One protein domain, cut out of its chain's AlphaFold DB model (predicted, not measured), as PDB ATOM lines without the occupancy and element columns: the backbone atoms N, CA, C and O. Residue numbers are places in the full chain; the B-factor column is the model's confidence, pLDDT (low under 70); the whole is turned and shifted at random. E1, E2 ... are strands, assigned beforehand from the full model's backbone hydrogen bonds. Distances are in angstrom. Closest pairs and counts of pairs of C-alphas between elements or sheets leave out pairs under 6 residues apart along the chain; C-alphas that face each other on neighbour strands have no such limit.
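AT A GLANCE: This is residues 61 to 157 of the 339 residues of an uncharacterized protein of Halosimplex pelagicum (UniProt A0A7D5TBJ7). Two antiparallel sheets of unlike size stand at opposite ends of a flat model: a small one of three short strands, E1 to E3, and a larger, strongly twisted one of four, E4 to E7. A long link, residues 88 to 106, joins them, and its residues 98 to 99 pair with the long last strand, E7, which bends near its far end. The printed part has 97 residues and no named helix; along the chain come E1 to E7, and both sheets, in the orders E1 E2 E3 and E4 E5 E6 E7, are meanders, each strand the antiparallel neighbour of the one before. The class is all strand, though under half of the residues, 46 of 97, are in named elements. The whole is only just compact, close to loose, with a radius of gyration of the C-alphas of 14.8 A and spans of 49 by 35 by 18 A.

HOW THE PARTS SIT: E1, residues 63 to 66, and E2, residues 70 to 73, form a hairpin at 152 degrees, with N 66 and O 70 2.9 A apart, within hydrogen-bond range. E2 and E3, residues 84 to 87, form another at 153 degrees, with N 71 and O 86 at 3.2 A. E4, residues 107 to 112, is apart from E3. E4 and E5, residues 120 to 125, form a hairpin at 161 degrees, with N 112 and O 120 at 2.8 A. E5 and E6, residues 130 to 138, form one at 141 degrees, with N 123 and O 132 at 2.8 A. E6 and E7, residues 145 to 157, form one at 150 degrees, with N 133 and O 151 at 2.9 A; the C-alphas of Ile 134 and Val 149, which face each other, are 4.4 A apart. Residues 98 to 99 pair antiparallel with residues 147 to 148 of E7. E4 and E7 are edge strands, apart from each other, and the sheet's strand lines turn by 86 degrees from edge to edge.

IN THESE COORDINATES: E1 begins at C-alpha 63, (-43.716, 28.609, 20.272), and E4 at C-alpha 107, (-41.324, 6.509, 15.255). From first to last C-alpha E4 measures 15.7 A, E5 16.3 A and E6 25.3 A. E7, the longest, measures 30.5 A, bends by 71 degrees at residue 154 and ends at C-alpha 157, (-45.976, -10.703, 21.990).

THE WHOLE: The two C-alphas farthest apart, those of Ala 79 and Thr 157, are 49.8 A apart. The printed part has no cut, and its one long link is E3 to E4. The mean pLDDT of the printed part is 75.4; residues 61 to 88 and 138 to 145 are under 70.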
ATOM      1  N   VAL A  61     -50.182  31.272  23.009       50.81
ATOM      2  CA  VAL A  61     -49.108  30.292  23.140       50.81
ATOM      3  C   VAL A  61     -48.252  30.449  21.884       50.81
ATOM      4  O   VAL A  61     -48.575  29.896  20.837       50.81
ATOM      5  N   ASP A  62     -47.228  31.298  21.962       52.38
ATOM      6  CA  ASP A  62     -46.224  31.443  20.904       52.38
ATOM      7  C   ASP A  62     -45.126  30.411  21.177       52.38
ATOM      8  O   ASP A  62     -44.583  30.382  22.290       52.38
ATOM      9  N   SER A  63     -44.821  29.564  20.192       53.50
ATOM     10  CA  SER A  63     -43.716  28.609  20.272       53.50
ATOM     11  C   SER A  63     -42.679  28.887  19.190       53.50
ATOM     12  O   SER A  63     -43.002  29.256  18.058       53.50
ATOM     13  N   THR A  64     -41.403  28.761  19.549       53.19
ATOM     14  CA  THR A  64     -40.299  28.954  18.604       53.19
ATOM     15  C   THR A  64     -39.223  27.898  18.793       53.19
ATOM     16  O   THR A  64     -38.897  27.512  19.919       53.19
ATOM     17  N   LEU A  65     -38.645  27.460  17.677       52.50
ATOM     18  CA  LEU A  65     -37.483  26.583  17.656       52.50
ATOM     19  C   LEU A  65     -36.219  27.419  17.862       52.50
ATOM     20  O   LEU A  65     -35.897  28.273  17.037       52.50
ATOM     21  N   ILE A  66     -35.477  27.128  18.928       53.47
ATOM     22  CA  ILE A  66     -34.150  27.697  19.178       53.47
ATOM     23  C   ILE A  66     -33.102  26.613  18.932       53.47
ATOM     24  O   ILE A  66     -33.210  25.485  19.422       53.47
ATOM     25  N   GLU A  67     -32.104  26.951  18.111       53.25
ATOM     26  CA  GLU A  67     -30.933  26.109  17.809       53.25
ATOM     27  C   GLU A  67     -31.283  24.684  17.304       53.25
ATOM     28  O   GLU A  67     -30.496  23.742  17.415       53.25
ATOM     29  N   GLY A  68     -32.489  24.507  16.744       51.62
ATOM     30  CA  GLY A  68     -32.992  23.246  16.177       51.62
ATOM     31  C   GLY A  68     -33.127  22.078  17.164       51.62
ATOM     32  O   GLY A  68     -33.384  20.954  16.732       51.62
ATOM     33  N   SER A  69     -32.930  22.329  18.461       50.44
ATOM     34  CA  SER A  69     -32.831  21.299  19.507       50.44
ATOM     35  C   SER A  69     -33.862  21.487  20.622       50.44
ATOM     36  O   SER A  69     -34.215  20.525  21.303       50.44
ATOM     37  N   TYR A  70     -34.381  22.709  20.776       50.50
ATOM     38  CA  TYR A  70     -35.309  23.087  21.833       50.50
ATOM     39  C   TYR A  70     -36.464  23.918  21.279       50.50
ATOM     40  O   TYR A  70     -36.259  24.788  20.430       50.50
ATOM     41  N   GLU A  71     -37.666  23.676  21.793       57.53
ATOM     42  CA  GLU A  71     -38.832  24.530  21.571       57.53
ATOM     43  C   GLU A  71     -39.113  25.306  22.868       57.53
ATOM     44  O   GLU A  71     -39.197  24.709  23.942       57.53
ATOM     45  N   LEU A  72     -39.206  26.639  22.782       55.59
ATOM     46  CA  LEU A  72     -39.646  27.473  23.904       55.59
ATOM     47  C   LEU A  72     -41.139  27.745  23.795       55.59
ATOM     48  O   LEU A  72     -41.602  28.165  22.737       55.59
ATOM     49  N   THR A  73     -41.851  27.600  24.911       54.47
ATOM     50  CA  THR A  73     -43.271  27.959  25.032       54.47
ATOM     51  C   THR A  73     -43.441  29.123  26.009       54.47
ATOM     52  O   THR A  73     -42.857  29.107  27.094       54.47
ATOM     53  N   LEU A  74     -44.235  30.137  25.642       53.19
ATOM     54  CA  LEU A  74     -44.596  31.256  26.524       53.19
ATOM     55  C   LEU A  74     -45.977  31.036  27.172       53.19
ATOM     56  O   LEU A  74     -46.965  30.806  26.472       53.19
ATOM     57  N   GLU A  75     -46.075  31.170  28.497       49.81
ATOM     58  CA  GLU A  75     -47.361  31.159  29.210       49.81
ATOM     59  C   GLU A  75     -47.926  32.578  29.374       49.81
ATOM     60  O   GLU A  75     -47.308  33.436  30.000       49.81
ATOM     61  N   SER A  76     -49.125  32.831  28.841       44.81
ATOM     62  CA  SER A  76     -49.756  34.162  28.878       44.81
ATOM     63  C   SER A  76     -50.550  34.465  30.161       44.81
ATOM     64  O   SER A  76     -50.990  35.601  30.329       44.81
ATOM     65  N   GLU A  77     -50.795  33.484  31.034       42.56
ATOM     66  CA  GLU A  77     -51.751  33.621  32.153       42.56
ATOM     67  C   GLU A  77     -51.099  33.914  33.517       42.56
ATOM     68  O   GLU A  77     -51.771  34.393  34.430       42.56
ATOM     69  N   CYS A  78     -49.785  33.704  33.649       37.84
ATOM     70  CA  CYS A  78     -49.011  34.019  34.849       37.84
ATOM     71  C   CYS A  78     -47.969  35.099  34.539       37.84
ATOM     72  O   CYS A  78     -47.260  35.021  33.542       37.84
ATOM     73  N   ALA A  79     -47.876  36.113  35.402       41.66
ATOM     74  CA  ALA A  79     -47.065  37.318  35.217       41.66
ATOM     75  C   ALA A  79     -45.583  37.053  34.844       41.66
ATOM     76  O   ALA A  79     -44.711  36.961  35.707       41.66
ATOM     77  N   GLY A  80     -45.291  36.981  33.539       44.03
ATOM     78  CA  GLY A  80     -43.938  37.010  32.966       44.03
ATOM     79  C   GLY A  80     -42.995  35.869  33.372       44.03
ATOM     80  O   GLY A  80     -41.782  36.049  33.294       44.03
ATOM     81  N   THR A  81     -43.518  34.731  33.832       40.28
ATOM     82  CA  THR A  81     -42.755  33.594  34.384       40.28
ATOM     83  C   THR A  81     -43.490  32.280  34.065       40.28
ATOM     84  O   THR A  81     -44.670  32.188  34.381       40.28
ATOM     85  N   TRP A  82     -42.919  31.239  33.439       48.12
ATOM     86  CA  TRP A  82     -41.557  30.980  32.923       48.12
ATOM     87  C   TRP A  82     -41.603  30.349  31.514       48.12
ATOM     88  O   TRP A  82     -42.661  29.940  31.045       48.12
ATOM     89  N   PHE A  83     -40.445  30.252  30.851       50.28
ATOM     90  CA  PHE A  83     -40.273  29.462  29.626       50.28
ATOM     91  C   PHE A  83     -40.057  27.992  29.985       50.28
ATOM     92  O   PHE A  83     -39.138  27.695  30.749       50.28
ATOM     93  N   GLU A  84     -40.827  27.078  29.395       48.88
ATOM     94  CA  GLU A  84     -40.494  25.654  29.449       48.88
ATOM     95  C   GLU A  84     -39.714  25.259  28.192       48.88
ATOM     96  O   GLU A  84     -40.170  25.465  27.065       48.88
ATOM     97  N   GLN A  85     -38.505  24.741  28.409       51.69
ATOM     98  CA  GLN A  85     -37.590  24.284  27.373       51.69
ATOM     99  C   GLN A  85     -37.791  22.780  27.183       51.69
ATOM    100  O   GLN A  85     -37.156  21.974  27.860       51.69
ATOM    101  N   VAL A  86     -38.670  22.391  26.260       55.53
ATOM    102  CA  VAL A  86     -38.855  20.973  25.932       55.53
ATOM    103  C   VAL A  86     -37.824  20.587  24.865       55.53
ATOM    104  O   VAL A  86     -37.767  21.236  23.812       55.53
ATOM    105  N   PRO A  87     -36.994  19.549  25.086       60.22
ATOM    106  CA  PRO A  87     -36.156  18.995  24.031       60.22
ATOM    107  C   PRO A  87     -37.041  18.500  22.884       60.22
ATOM    108  O   PRO A  87     -37.858  17.597  23.075       60.22
ATOM    109  N   ALA A  88     -36.865  19.054  21.680       63.59
ATOM    110  CA  ALA A  88     -37.619  18.625  20.494       63.59
ATOM    111  C   ALA A  88     -37.297  17.166  20.101       63.59
ATOM    112  O   ALA A  88     -38.022  16.531  19.335       63.59
ATOM    113  N   ARG A  89     -36.199  16.628  20.646       79.69
ATOM    114  CA  ARG A  89     -35.779  15.232  20.556       79.69
ATOM    115  C   ARG A  89     -35.522  14.685  21.952       79.69
ATOM    116  O   ARG A  89     -34.852  15.342  22.742       79.69
ATOM    117  N   ARG A  90     -35.984  13.464  22.216       85.44
ATOM    118  CA  ARG A  90     -35.759  12.730  23.471       85.44
ATOM    119  C   ARG A  90     -35.265  11.329  23.156       85.44
ATOM    120  O   ARG A  90     -35.885  10.630  22.350       85.44
ATOM    121  N   THR A  91     -34.177  10.899  23.786       89.62
ATOM    122  CA  THR A  91     -33.647   9.534  23.617       89.62
ATOM    123  C   THR A  91     -34.058   8.601  24.755       89.62
ATOM    124  O   THR A  91     -34.014   7.372  24.592       89.62
ATOM    125  N   ALA A  92     -34.522   9.172  25.872       90.38
ATOM    126  CA  ALA A  92     -35.072   8.446  27.004       90.38
ATOM    127  C   ALA A  92     -36.187   9.232  27.720       90.38
ATOM    128  O   ALA A  92     -36.197  10.459  27.727       90.38
ATOM    129  N   VAL A  93     -37.116   8.497  28.335       91.69
ATOM    130  CA  VAL A  93     -38.232   9.005  29.157       91.69
ATOM    131  C   VAL A  93     -38.517   8.058  30.322       91.69
ATOM    132  O   VAL A  93     -38.177   6.872  30.255       91.69
ATOM    133  N   LEU A  94     -39.149   8.572  31.374       90.12
ATOM    134  CA  LEU A  94     -39.581   7.823  32.554       90.12
ATOM    135  C   LEU A  94     -41.056   7.398  32.469       90.12
ATOM    136  O   LEU A  94     -41.869   7.980  31.757       90.12
ATOM    137  N   HIS A  95     -41.422   6.377  33.244       90.31
ATOM    138  CA  HIS A  95     -42.823   6.022  33.478       90.31
ATOM    139  C   HIS A  95     -43.537   7.125  34.285       90.31
ATOM    140  O   HIS A  95     -42.960   7.673  35.223       90.31
ATOM    141  N   ASN A  96     -44.792   7.420  33.928       87.62
ATOM    142  CA  ASN A  96     -45.608   8.552  34.391       87.62
ATOM    143  C   ASN A  96     -45.041   9.947  34.076       87.62
ATOM    144  O   ASN A  96     -45.542  10.937  34.608       87.62
ATOM    145  N   GLU A  97     -44.037  10.049  33.203       88.38
ATOM    146  CA  GLU A  97     -43.581  11.342  32.703       88.38
ATOM    147  C   GLU A  97     -44.687  12.026  31.885       88.38
ATOM    148  O   GLU A  97     -45.388  11.381  31.099       88.38
ATOM    149  N   PHE A  98     -44.843  13.336  32.077       86.31
ATOM    150  CA  PHE A  98     -45.754  14.166  31.299       86.31
ATOM    151  C   PHE A  98     -44.987  14.875  30.177       86.31
ATOM    152  O   PHE A  98     -43.949  15.491  30.410       86.31
ATOM    153  N   LEU A  99     -45.510  14.785  28.959       85.31
ATOM    154  CA  LEU A  99     -44.922  15.314  27.736       85.31
ATOM    155  C   LEU A  99     -45.907  16.294  27.093       85.31
ATOM    156  O   LEU A  99     -46.983  15.899  26.649       85.31
ATOM    157  N   TRP A 100     -45.531  17.567  26.970       79.94
ATOM    158  CA  TRP A 100     -46.356  18.567  26.271       79.94
ATOM    159  C   TRP A 100     -46.552  18.266  24.782       79.94
ATOM    160  O   TRP A 100     -47.551  18.660  24.186       79.94
ATOM    161  N   ARG A 101     -45.590  17.568  24.173       81.31
ATOM    162  CA  ARG A 101     -45.583  17.182  22.763       81.31
ATOM    163  C   ARG A 101     -44.795  15.883  22.597       81.31
ATOM    164  O   ARG A 101     -43.858  15.616  23.346       81.31
ATOM    165  N   ILE A 102     -45.171  15.099  21.592       87.75
ATOM    166  CA  ILE A 102     -44.454  13.890  21.177       87.75
ATOM    167  C   ILE A 102     -43.129  14.305  20.500       87.75
ATOM    168  O   ILE A 102     -43.183  15.096  19.556       87.75
ATOM    169  N   PRO A 103     -41.959  13.817  20.950       89.12
ATOM    170  CA  PRO A 103     -40.663  14.199  20.381       89.12
ATOM    171  C   PRO A 103     -40.505  13.807  18.905       89.12
ATOM    172  O   PRO A 103     -40.857  12.700  18.500       89.12
ATOM    173  N   ASP A 104     -39.891  14.684  18.108       86.44
ATOM    174  CA  ASP A 104     -39.824  14.561  16.641       86.44
ATOM    175  C   ASP A 104     -38.953  13.387  16.149       86.44
ATOM    176  O   ASP A 104     -38.992  13.030  14.971       86.44
ATOM    177  N   ASN A 105     -38.132  12.789  17.022       88.81
ATOM    178  CA  ASN A 105     -37.325  11.605  16.703       88.81
ATOM    179  C   ASN A 105     -38.050  10.273  16.966       88.81
ATOM    180  O   ASN A 105     -37.460   9.223  16.727       88.81
ATOM    181  N   TRP A 106     -39.285  10.281  17.477       91.88
ATOM    182  CA  TRP A 106     -40.012   9.052  17.799       91.88
ATOM    183  C   TRP A 106     -40.770   8.510  16.582       91.88
ATOM    184  O   TRP A 106     -41.542   9.212  15.935       91.88
ATOM    185  N   GLU A 107     -40.581   7.225  16.292       90.81
ATOM    186  CA  GLU A 107     -41.324   6.509  15.255       90.81
ATOM    187  C   GLU A 107     -42.695   6.096  15.813       90.81
ATOM    188  O   GLU A 107     -42.758   5.375  16.812       90.81
ATOM    189  N   TYR A 108     -43.790   6.528  15.176       89.31
ATOM    190  CA  TYR A 108     -45.119   5.953  15.421       89.31
ATOM    191  C   TYR A 108     -45.105   4.453  15.104       89.31
ATOM    192  O   TYR A 108     -44.420   4.020  14.173       89.31
ATOM    193  N   PHE A 109     -45.843   3.663  15.882       87.25
ATOM    194  CA  PHE A 109     -45.912   2.213  15.710       87.25
ATOM    195  C   PHE A 109     -47.349   1.672  15.743       87.25
ATOM    196  O   PHE A 109     -47.683   0.821  14.928       87.25
ATOM    197  N   ALA A 110     -48.202   2.132  16.664       88.69
ATOM    198  CA  ALA A 110     -49.608   1.715  16.716       88.69
ATOM    199  C   ALA A 110     -50.473   2.689  17.523       88.69
ATOM    200  O   ALA A 110     -49.958   3.426  18.367       88.69
ATOM    201  N   ARG A 111     -51.794   2.608  17.345       90.25
ATOM    202  CA  ARG A 111     -52.783   3.182  18.261       90.25
ATOM    203  C   ARG A 111     -53.784   2.116  18.680       90.25
ATOM    204  O   ARG A 111     -54.338   1.436  17.821       90.25
ATOM    205  N   ILE A 112     -54.022   2.008  19.979       90.38
ATOM    206  CA  ILE A 112     -55.104   1.229  20.562       90.38
ATOM    207  C   ILE A 112     -56.214   2.219  20.920       90.38
ATOM    208  O   ILE A 112     -55.973   3.194  21.631       90.38
ATOM    209  N   THR A 113     -57.404   2.003  20.370       90.38
ATOM    210  CA  THR A 113     -58.581   2.846  20.597       90.38
ATOM    211  C   THR A 113     -59.493   2.212  21.635       90.38
ATOM    212  O   THR A 113     -59.765   1.015  21.564       90.38
ATOM    213  N   HIS A 114     -59.992   3.012  22.574       87.00
ATOM    214  CA  HIS A 114     -60.867   2.556  23.656       87.00
ATOM    215  C   HIS A 114     -62.230   3.271  23.582       87.00
ATOM    216  O   HIS A 114     -62.297   4.440  23.211       87.00
ATOM    217  N   GLU A 115     -63.333   2.584  23.910       85.62
ATOM    218  CA  GLU A 115     -64.683   3.181  23.814       85.62
ATOM    219  C   GLU A 115     -64.942   4.244  24.901       85.62
ATOM    220  O   GLU A 115     -65.490   5.306  24.606       85.62
ATOM    221  N   ASP A 116     -64.530   3.960  26.143       84.88
ATOM    222  CA  ASP A 116     -64.797   4.781  27.340       84.88
ATOM    223  C   ASP A 116     -63.522   5.382  27.980       84.88
ATOM    224  O   ASP A 116     -63.608   6.156  28.938       84.88
ATOM    225  N   GLU A 117     -62.336   5.039  27.471       86.00
ATOM    226  CA  GLU A 117     -61.027   5.468  27.993       86.00
ATOM    227  C   GLU A 117     -60.232   6.224  26.905       86.00
ATOM    228  O   GLU A 117     -60.568   6.122  25.724       86.00
ATOM    229  N   PRO A 118     -59.212   7.034  27.245       87.94
ATOM    230  CA  PRO A 118     -58.418   7.729  26.234       87.94
ATOM    231  C   PRO A 118     -57.525   6.754  25.447       87.94
ATOM    232  O   PRO A 118     -56.938   5.847  26.033       87.94
ATOM    233  N   ASP A 119     -57.376   6.978  24.138       91.25
ATOM    234  CA  ASP A 119     -56.525   6.158  23.261       91.25
ATOM    235  C   ASP A 119     -55.097   5.980  23.816       91.25
ATOM    236  O   ASP A 119     -54.464   6.929  24.300       91.25
ATOM    237  N   GLU A 120     -54.549   4.774  23.662       93.81
ATOM    238  CA  GLU A 120     -53.144   4.479  23.931       93.81
ATOM    239  C   GLU A 120     -52.352   4.468  22.620       93.81
ATOM    240  O   GLU A 120     -52.703   3.794  21.652       93.81
ATOM    241  N   ILE A 121     -51.250   5.214  22.561       93.00
ATOM    242  CA  ILE A 121     -50.422   5.354  21.363       93.00
ATOM    243  C   ILE A 121     -49.028   4.798  21.640       93.00
ATOM    244  O   ILE A 121     -48.330   5.223  22.562       93.00
ATOM    245  N   LEU A 122     -48.617   3.835  20.823       92.75
ATOM    246  CA  LEU A 122     -47.335   3.158  20.913       92.75
ATOM    247  C   LEU A 122     -46.333   3.817  19.961       92.75
ATOM    248  O   LEU A 122     -46.513   3.828  18.742       92.75
ATOM    249  N   TYR A 123     -45.246   4.317  20.541       92.75
ATOM    250  CA  TYR A 123     -44.089   4.875  19.852       92.75
ATOM    251  C   TYR A 123     -42.841   4.024  20.078       92.75
ATOM    252  O   TYR A 123     -42.741   3.223  21.013       92.75
ATOM    253  N   LYS A 124     -41.843   4.229  19.223       92.12
ATOM    254  CA  LYS A 124     -40.511   3.643  19.336       92.12
ATOM    255  C   LYS A 124     -39.449   4.728  19.212       92.12
ATOM    256  O   LYS A 124     -39.404   5.452  18.225       92.12
ATOM    257  N   ILE A 125     -38.547   4.778  20.185       92.94
ATOM    258  CA  ILE A 125     -37.363   5.637  20.164       92.94
ATOM    259  C   ILE A 125     -36.255   4.901  19.383       92.94
ATOM    260  O   ILE A 125     -35.803   3.839  19.832       92.94
ATOM    261  N   PRO A 126     -35.810   5.390  18.209       89.25
ATOM    262  CA  PRO A 126     -34.867   4.662  17.357       89.25
ATOM    263  C   PRO A 126     -33.494   4.444  18.001       89.25
ATOM    264  O   PRO A 126     -32.911   3.366  17.855       89.25
ATOM    265  N   GLU A 127     -32.990   5.447  18.725       88.94
ATOM    266  CA  GLU A 127     -31.644   5.474  19.303       88.94
ATOM    267  C   GLU A 127     -31.483   4.446  20.429       88.94
ATOM    268  O   GLU A 127     -30.565   3.623  20.409       88.94
ATOM    269  N   SER A 128     -32.408   4.454  21.392       89.19
ATOM    270  CA  SER A 128     -32.412   3.542  22.542       89.19
ATOM    271  C   SER A 128     -33.077   2.193  22.238       89.19
ATOM    272  O   SER A 128     -32.874   1.224  22.975       89.19
ATOM    273  N   ARG A 129     -33.836   2.099  21.133       90.19
ATOM    274  CA  ARG A 129     -34.691   0.956  20.758       90.19
ATOM    275  C   ARG A 129     -35.729   0.605  21.830       90.19
ATOM    276  O   ARG A 129     -36.150  -0.550  21.922       90.19
ATOM    277  N   VAL A 130     -36.104   1.593  22.637       93.00
ATOM    278  CA  VAL A 130     -37.156   1.489  23.646       93.00
ATOM    279  C   VAL A 130     -38.487   1.847  23.000       93.00
ATOM    280  O   VAL A 130     -38.577   2.766  22.186       93.00
ATOM    281  N   SER A 131     -39.516   1.088  23.345       94.19
ATOM    282  CA  SER A 131     -40.903   1.372  23.007       94.19
ATOM    283  C   SER A 131     -41.581   2.072  24.178       94.19
ATOM    284  O   SER A 131     -41.309   1.740  25.334       94.19
ATOM    285  N   VAL A 132     -42.446   3.028  23.863       94.75
ATOM    286  CA  VAL A 132     -43.132   3.897  24.820       94.75
ATOM    287  C   VAL A 132     -44.621   3.870  24.500       94.75
ATOM    288  O   VAL A 132     -44.995   4.137  23.361       94.75
ATOM    289  N   VAL A 133     -45.460   3.562  25.486       95.25
ATOM    290  CA  VAL A 133     -46.907   3.800  25.399       95.25
ATOM    291  C   VAL A 133     -47.195   5.141  26.044       95.25
ATOM    292  O   VAL A 133     -46.798   5.371  27.189       95.25
ATOM    293  N   ILE A 134     -47.891   6.004  25.317       94.88
ATOM    294  CA  ILE A 134     -48.423   7.265  25.824       94.88
ATOM    295  C   ILE A 134     -49.946   7.277  25.703       94.88
ATOM    296  O   ILE A 134     -50.502   6.562  24.877       94.88
ATOM    297  N   THR A 135     -50.617   8.122  26.472       94.19
ATOM    298  CA  THR A 135     -52.042   8.425  26.284       94.19
ATOM    299  C   THR A 135     -52.269   9.934  26.273       94.19
ATOM    300  O   THR A 135     -51.484  10.665  26.883       94.19
ATOM    301  N   GLU A 136     -53.294  10.414  25.560       88.62
ATOM    302  CA  GLU A 136     -53.666  11.835  25.567       88.62
ATOM    303  C   GLU A 136     -54.337  12.187  26.901       88.62
ATOM    304  O   GLU A 136     -55.431  11.719  27.218       88.62
ATOM    305  N   GLU A 137     -53.708  13.073  27.666       80.69
ATOM    306  CA  GLU A 137     -54.262  13.592  28.904       80.69
ATOM    307  C   GLU A 137     -54.874  14.978  28.679       80.69
ATOM    308  O   GLU A 137     -54.208  15.927  28.256       80.69
ATOM    309  N   LYS A 138     -56.165  15.093  28.996       68.00
ATOM    310  CA  LYS A 138     -56.921  16.347  28.980       68.00
ATOM    311  C   LYS A 138     -56.993  16.887  30.405       68.00
ATOM    312  O   LYS A 138     -57.806  16.415  31.198       68.00
ATOM    313  N   ASP A 139     -56.150  17.865  30.731       55.09
ATOM    314  CA  ASP A 139     -56.172  18.515  32.046       55.09
ATOM    315  C   ASP A 139     -57.492  19.291  32.216       55.09
ATOM    316  O   ASP A 139     -57.743  20.297  31.556       55.09
ATOM    317  N   GLY A 140     -58.380  18.820  33.095       50.06
ATOM    318  CA  GLY A 140     -59.753  19.331  33.208       50.06
ATOM    319  C   GLY A 140     -59.883  20.798  33.648       50.06
ATOM    320  O   GLY A 140     -60.995  21.326  33.669       50.06
ATOM    321  N   ILE A 141     -58.776  21.451  34.019       45.00
ATOM    322  CA  ILE A 141     -58.724  22.850  34.477       45.00
ATOM    323  C   ILE A 141     -57.993  23.759  33.470       45.00
ATOM    324  O   ILE A 141     -58.210  24.971  33.471       45.00
ATOM    325  N   ARG A 142     -57.152  23.202  32.589       48.38
ATOM    326  CA  ARG A 142     -56.304  23.947  31.645       48.38
ATOM    327  C   ARG A 142     -56.555  23.454  30.227       48.38
ATOM    328  O   ARG A 142     -56.536  22.263  29.970       48.38
ATOM    329  N   SER A 143     -56.707  24.356  29.262       48.53
ATOM    330  CA  SER A 143     -57.009  24.018  27.856       48.53
ATOM    331  C   SER A 143     -55.891  23.284  27.090       48.53
ATOM    332  O   SER A 143     -55.939  23.208  25.862       48.53
ATOM    333  N   ARG A 144     -54.878  22.755  27.784       54.25
ATOM    334  CA  ARG A 144     -53.755  22.027  27.197       54.25
ATOM    335  C   ARG A 144     -53.998  20.526  27.275       54.25
ATOM    336  O   ARG A 144     -53.986  19.946  28.358       54.25
ATOM    337  N   SER A 145     -54.155  19.909  26.112       67.25
ATOM    338  CA  SER A 145     -53.864  18.493  25.944       67.25
ATOM    339  C   SER A 145     -52.352  18.274  26.035       67.25
ATOM    340  O   SER A 145     -51.566  19.031  25.462       67.25
ATOM    341  N   GLY A 146     -51.952  17.244  26.770       84.25
ATOM    342  CA  GLY A 146     -50.589  16.722  26.786       84.25
ATOM    343  C   GLY A 146     -50.613  15.203  26.680       84.25
ATOM    344  O   GLY A 146     -51.664  14.604  26.459       84.25
ATOM    345  N   TYR A 147     -49.460  14.569  26.852       89.06
ATOM    346  CA  TYR A 147     -49.325  13.120  26.785       89.06
ATOM    347  C   TYR A 147     -48.696  12.581  28.063       89.06
ATOM    348  O   TYR A 147     -47.690  13.110  28.530       89.06
ATOM    349  N   ARG A 148     -49.242  11.494  28.606       92.56
ATOM    350  CA  ARG A 148     -48.666  10.808  29.769       92.56
ATOM    351  C   ARG A 148     -48.029   9.493  29.354       92.56
ATOM    352  O   ARG A 148     -48.675   8.688  28.691       92.56
ATOM    353  N   VAL A 149     -46.784   9.257  29.764       93.12
ATOM    354  CA  VAL A 149     -46.067   8.000  29.512       93.12
ATOM    355  C   VAL A 149     -46.607   6.895  30.423       93.12
ATOM    356  O   VAL A 149     -46.265   6.823  31.604       93.12
ATOM    357  N   LEU A 150     -47.426   6.004  29.868       94.31
ATOM    358  CA  LEU A 150     -48.021   4.879  30.590       94.31
ATOM    359  C   LEU A 150     -47.042   3.721  30.780       94.31
ATOM    360  O   LEU A 150     -46.992   3.127  31.853       94.31
ATOM    361  N   SER A 151     -46.218   3.402  29.781       93.94
ATOM    362  CA  SER A 151     -45.201   2.354  29.926       93.94
ATOM    363  C   SER A 151     -43.986   2.577  29.031       93.94
ATOM    364  O   SER A 151     -44.064   3.213  27.982       93.94
ATOM    365  N   ILE A 152     -42.847   2.040  29.468       93.94
ATOM    366  CA  ILE A 152     -41.567   2.068  28.757       93.94
ATOM    367  C   ILE A 152     -40.970   0.665  28.747       93.94
ATOM    368  O   ILE A 152     -41.089  -0.079  29.724       93.94
ATOM    369  N   GLY A 153     -40.300   0.279  27.664       93.50
ATOM    370  CA  GLY A 153     -39.649  -1.024  27.621       93.50
ATOM    371  C   GLY A 153     -39.409  -1.575  26.230       93.50
ATOM    372  O   GLY A 153     -38.995  -0.871  25.315       93.50
ATOM    373  N   ARG A 154     -39.642  -2.876  26.073       90.62
ATOM    374  CA  ARG A 154     -39.626  -3.552  24.777       90.62
ATOM    375  C   ARG A 154     -40.976  -4.186  24.522       90.62
ATOM    376  O   ARG A 154     -41.560  -4.782  25.425       90.62
ATOM    377  N   ILE A 155     -41.415  -4.098  23.274       88.25
ATOM    378  CA  ILE A 155     -42.568  -4.845  22.792       88.25
ATOM    379  C   ILE A 155     -42.292  -6.348  22.933       88.25
ATOM    380  O   ILE A 155     -41.285  -6.858  22.434       88.25
ATOM    381  N   GLN A 156     -43.208  -7.045  23.595       86.88
ATOM    382  CA  GLN A 156     -43.318  -8.496  23.632       86.88
ATOM    383  C   GLN A 156     -44.694  -8.907  23.105       86.88
ATOM    384  O   GLN A 156     -45.695  -8.241  23.370       86.88
ATOM    385  N   THR A 157     -44.742 -10.032  22.404       87.06
ATOM    386  CA  THR A 157     -45.976 -10.703  21.990       87.06
ATOM    387  C   THR A 157     -46.082 -12.019  22.745       87.06
ATOM    388  O   THR A 157     -45.083 -12.728  22.890       87.06
TER     389      THR A 157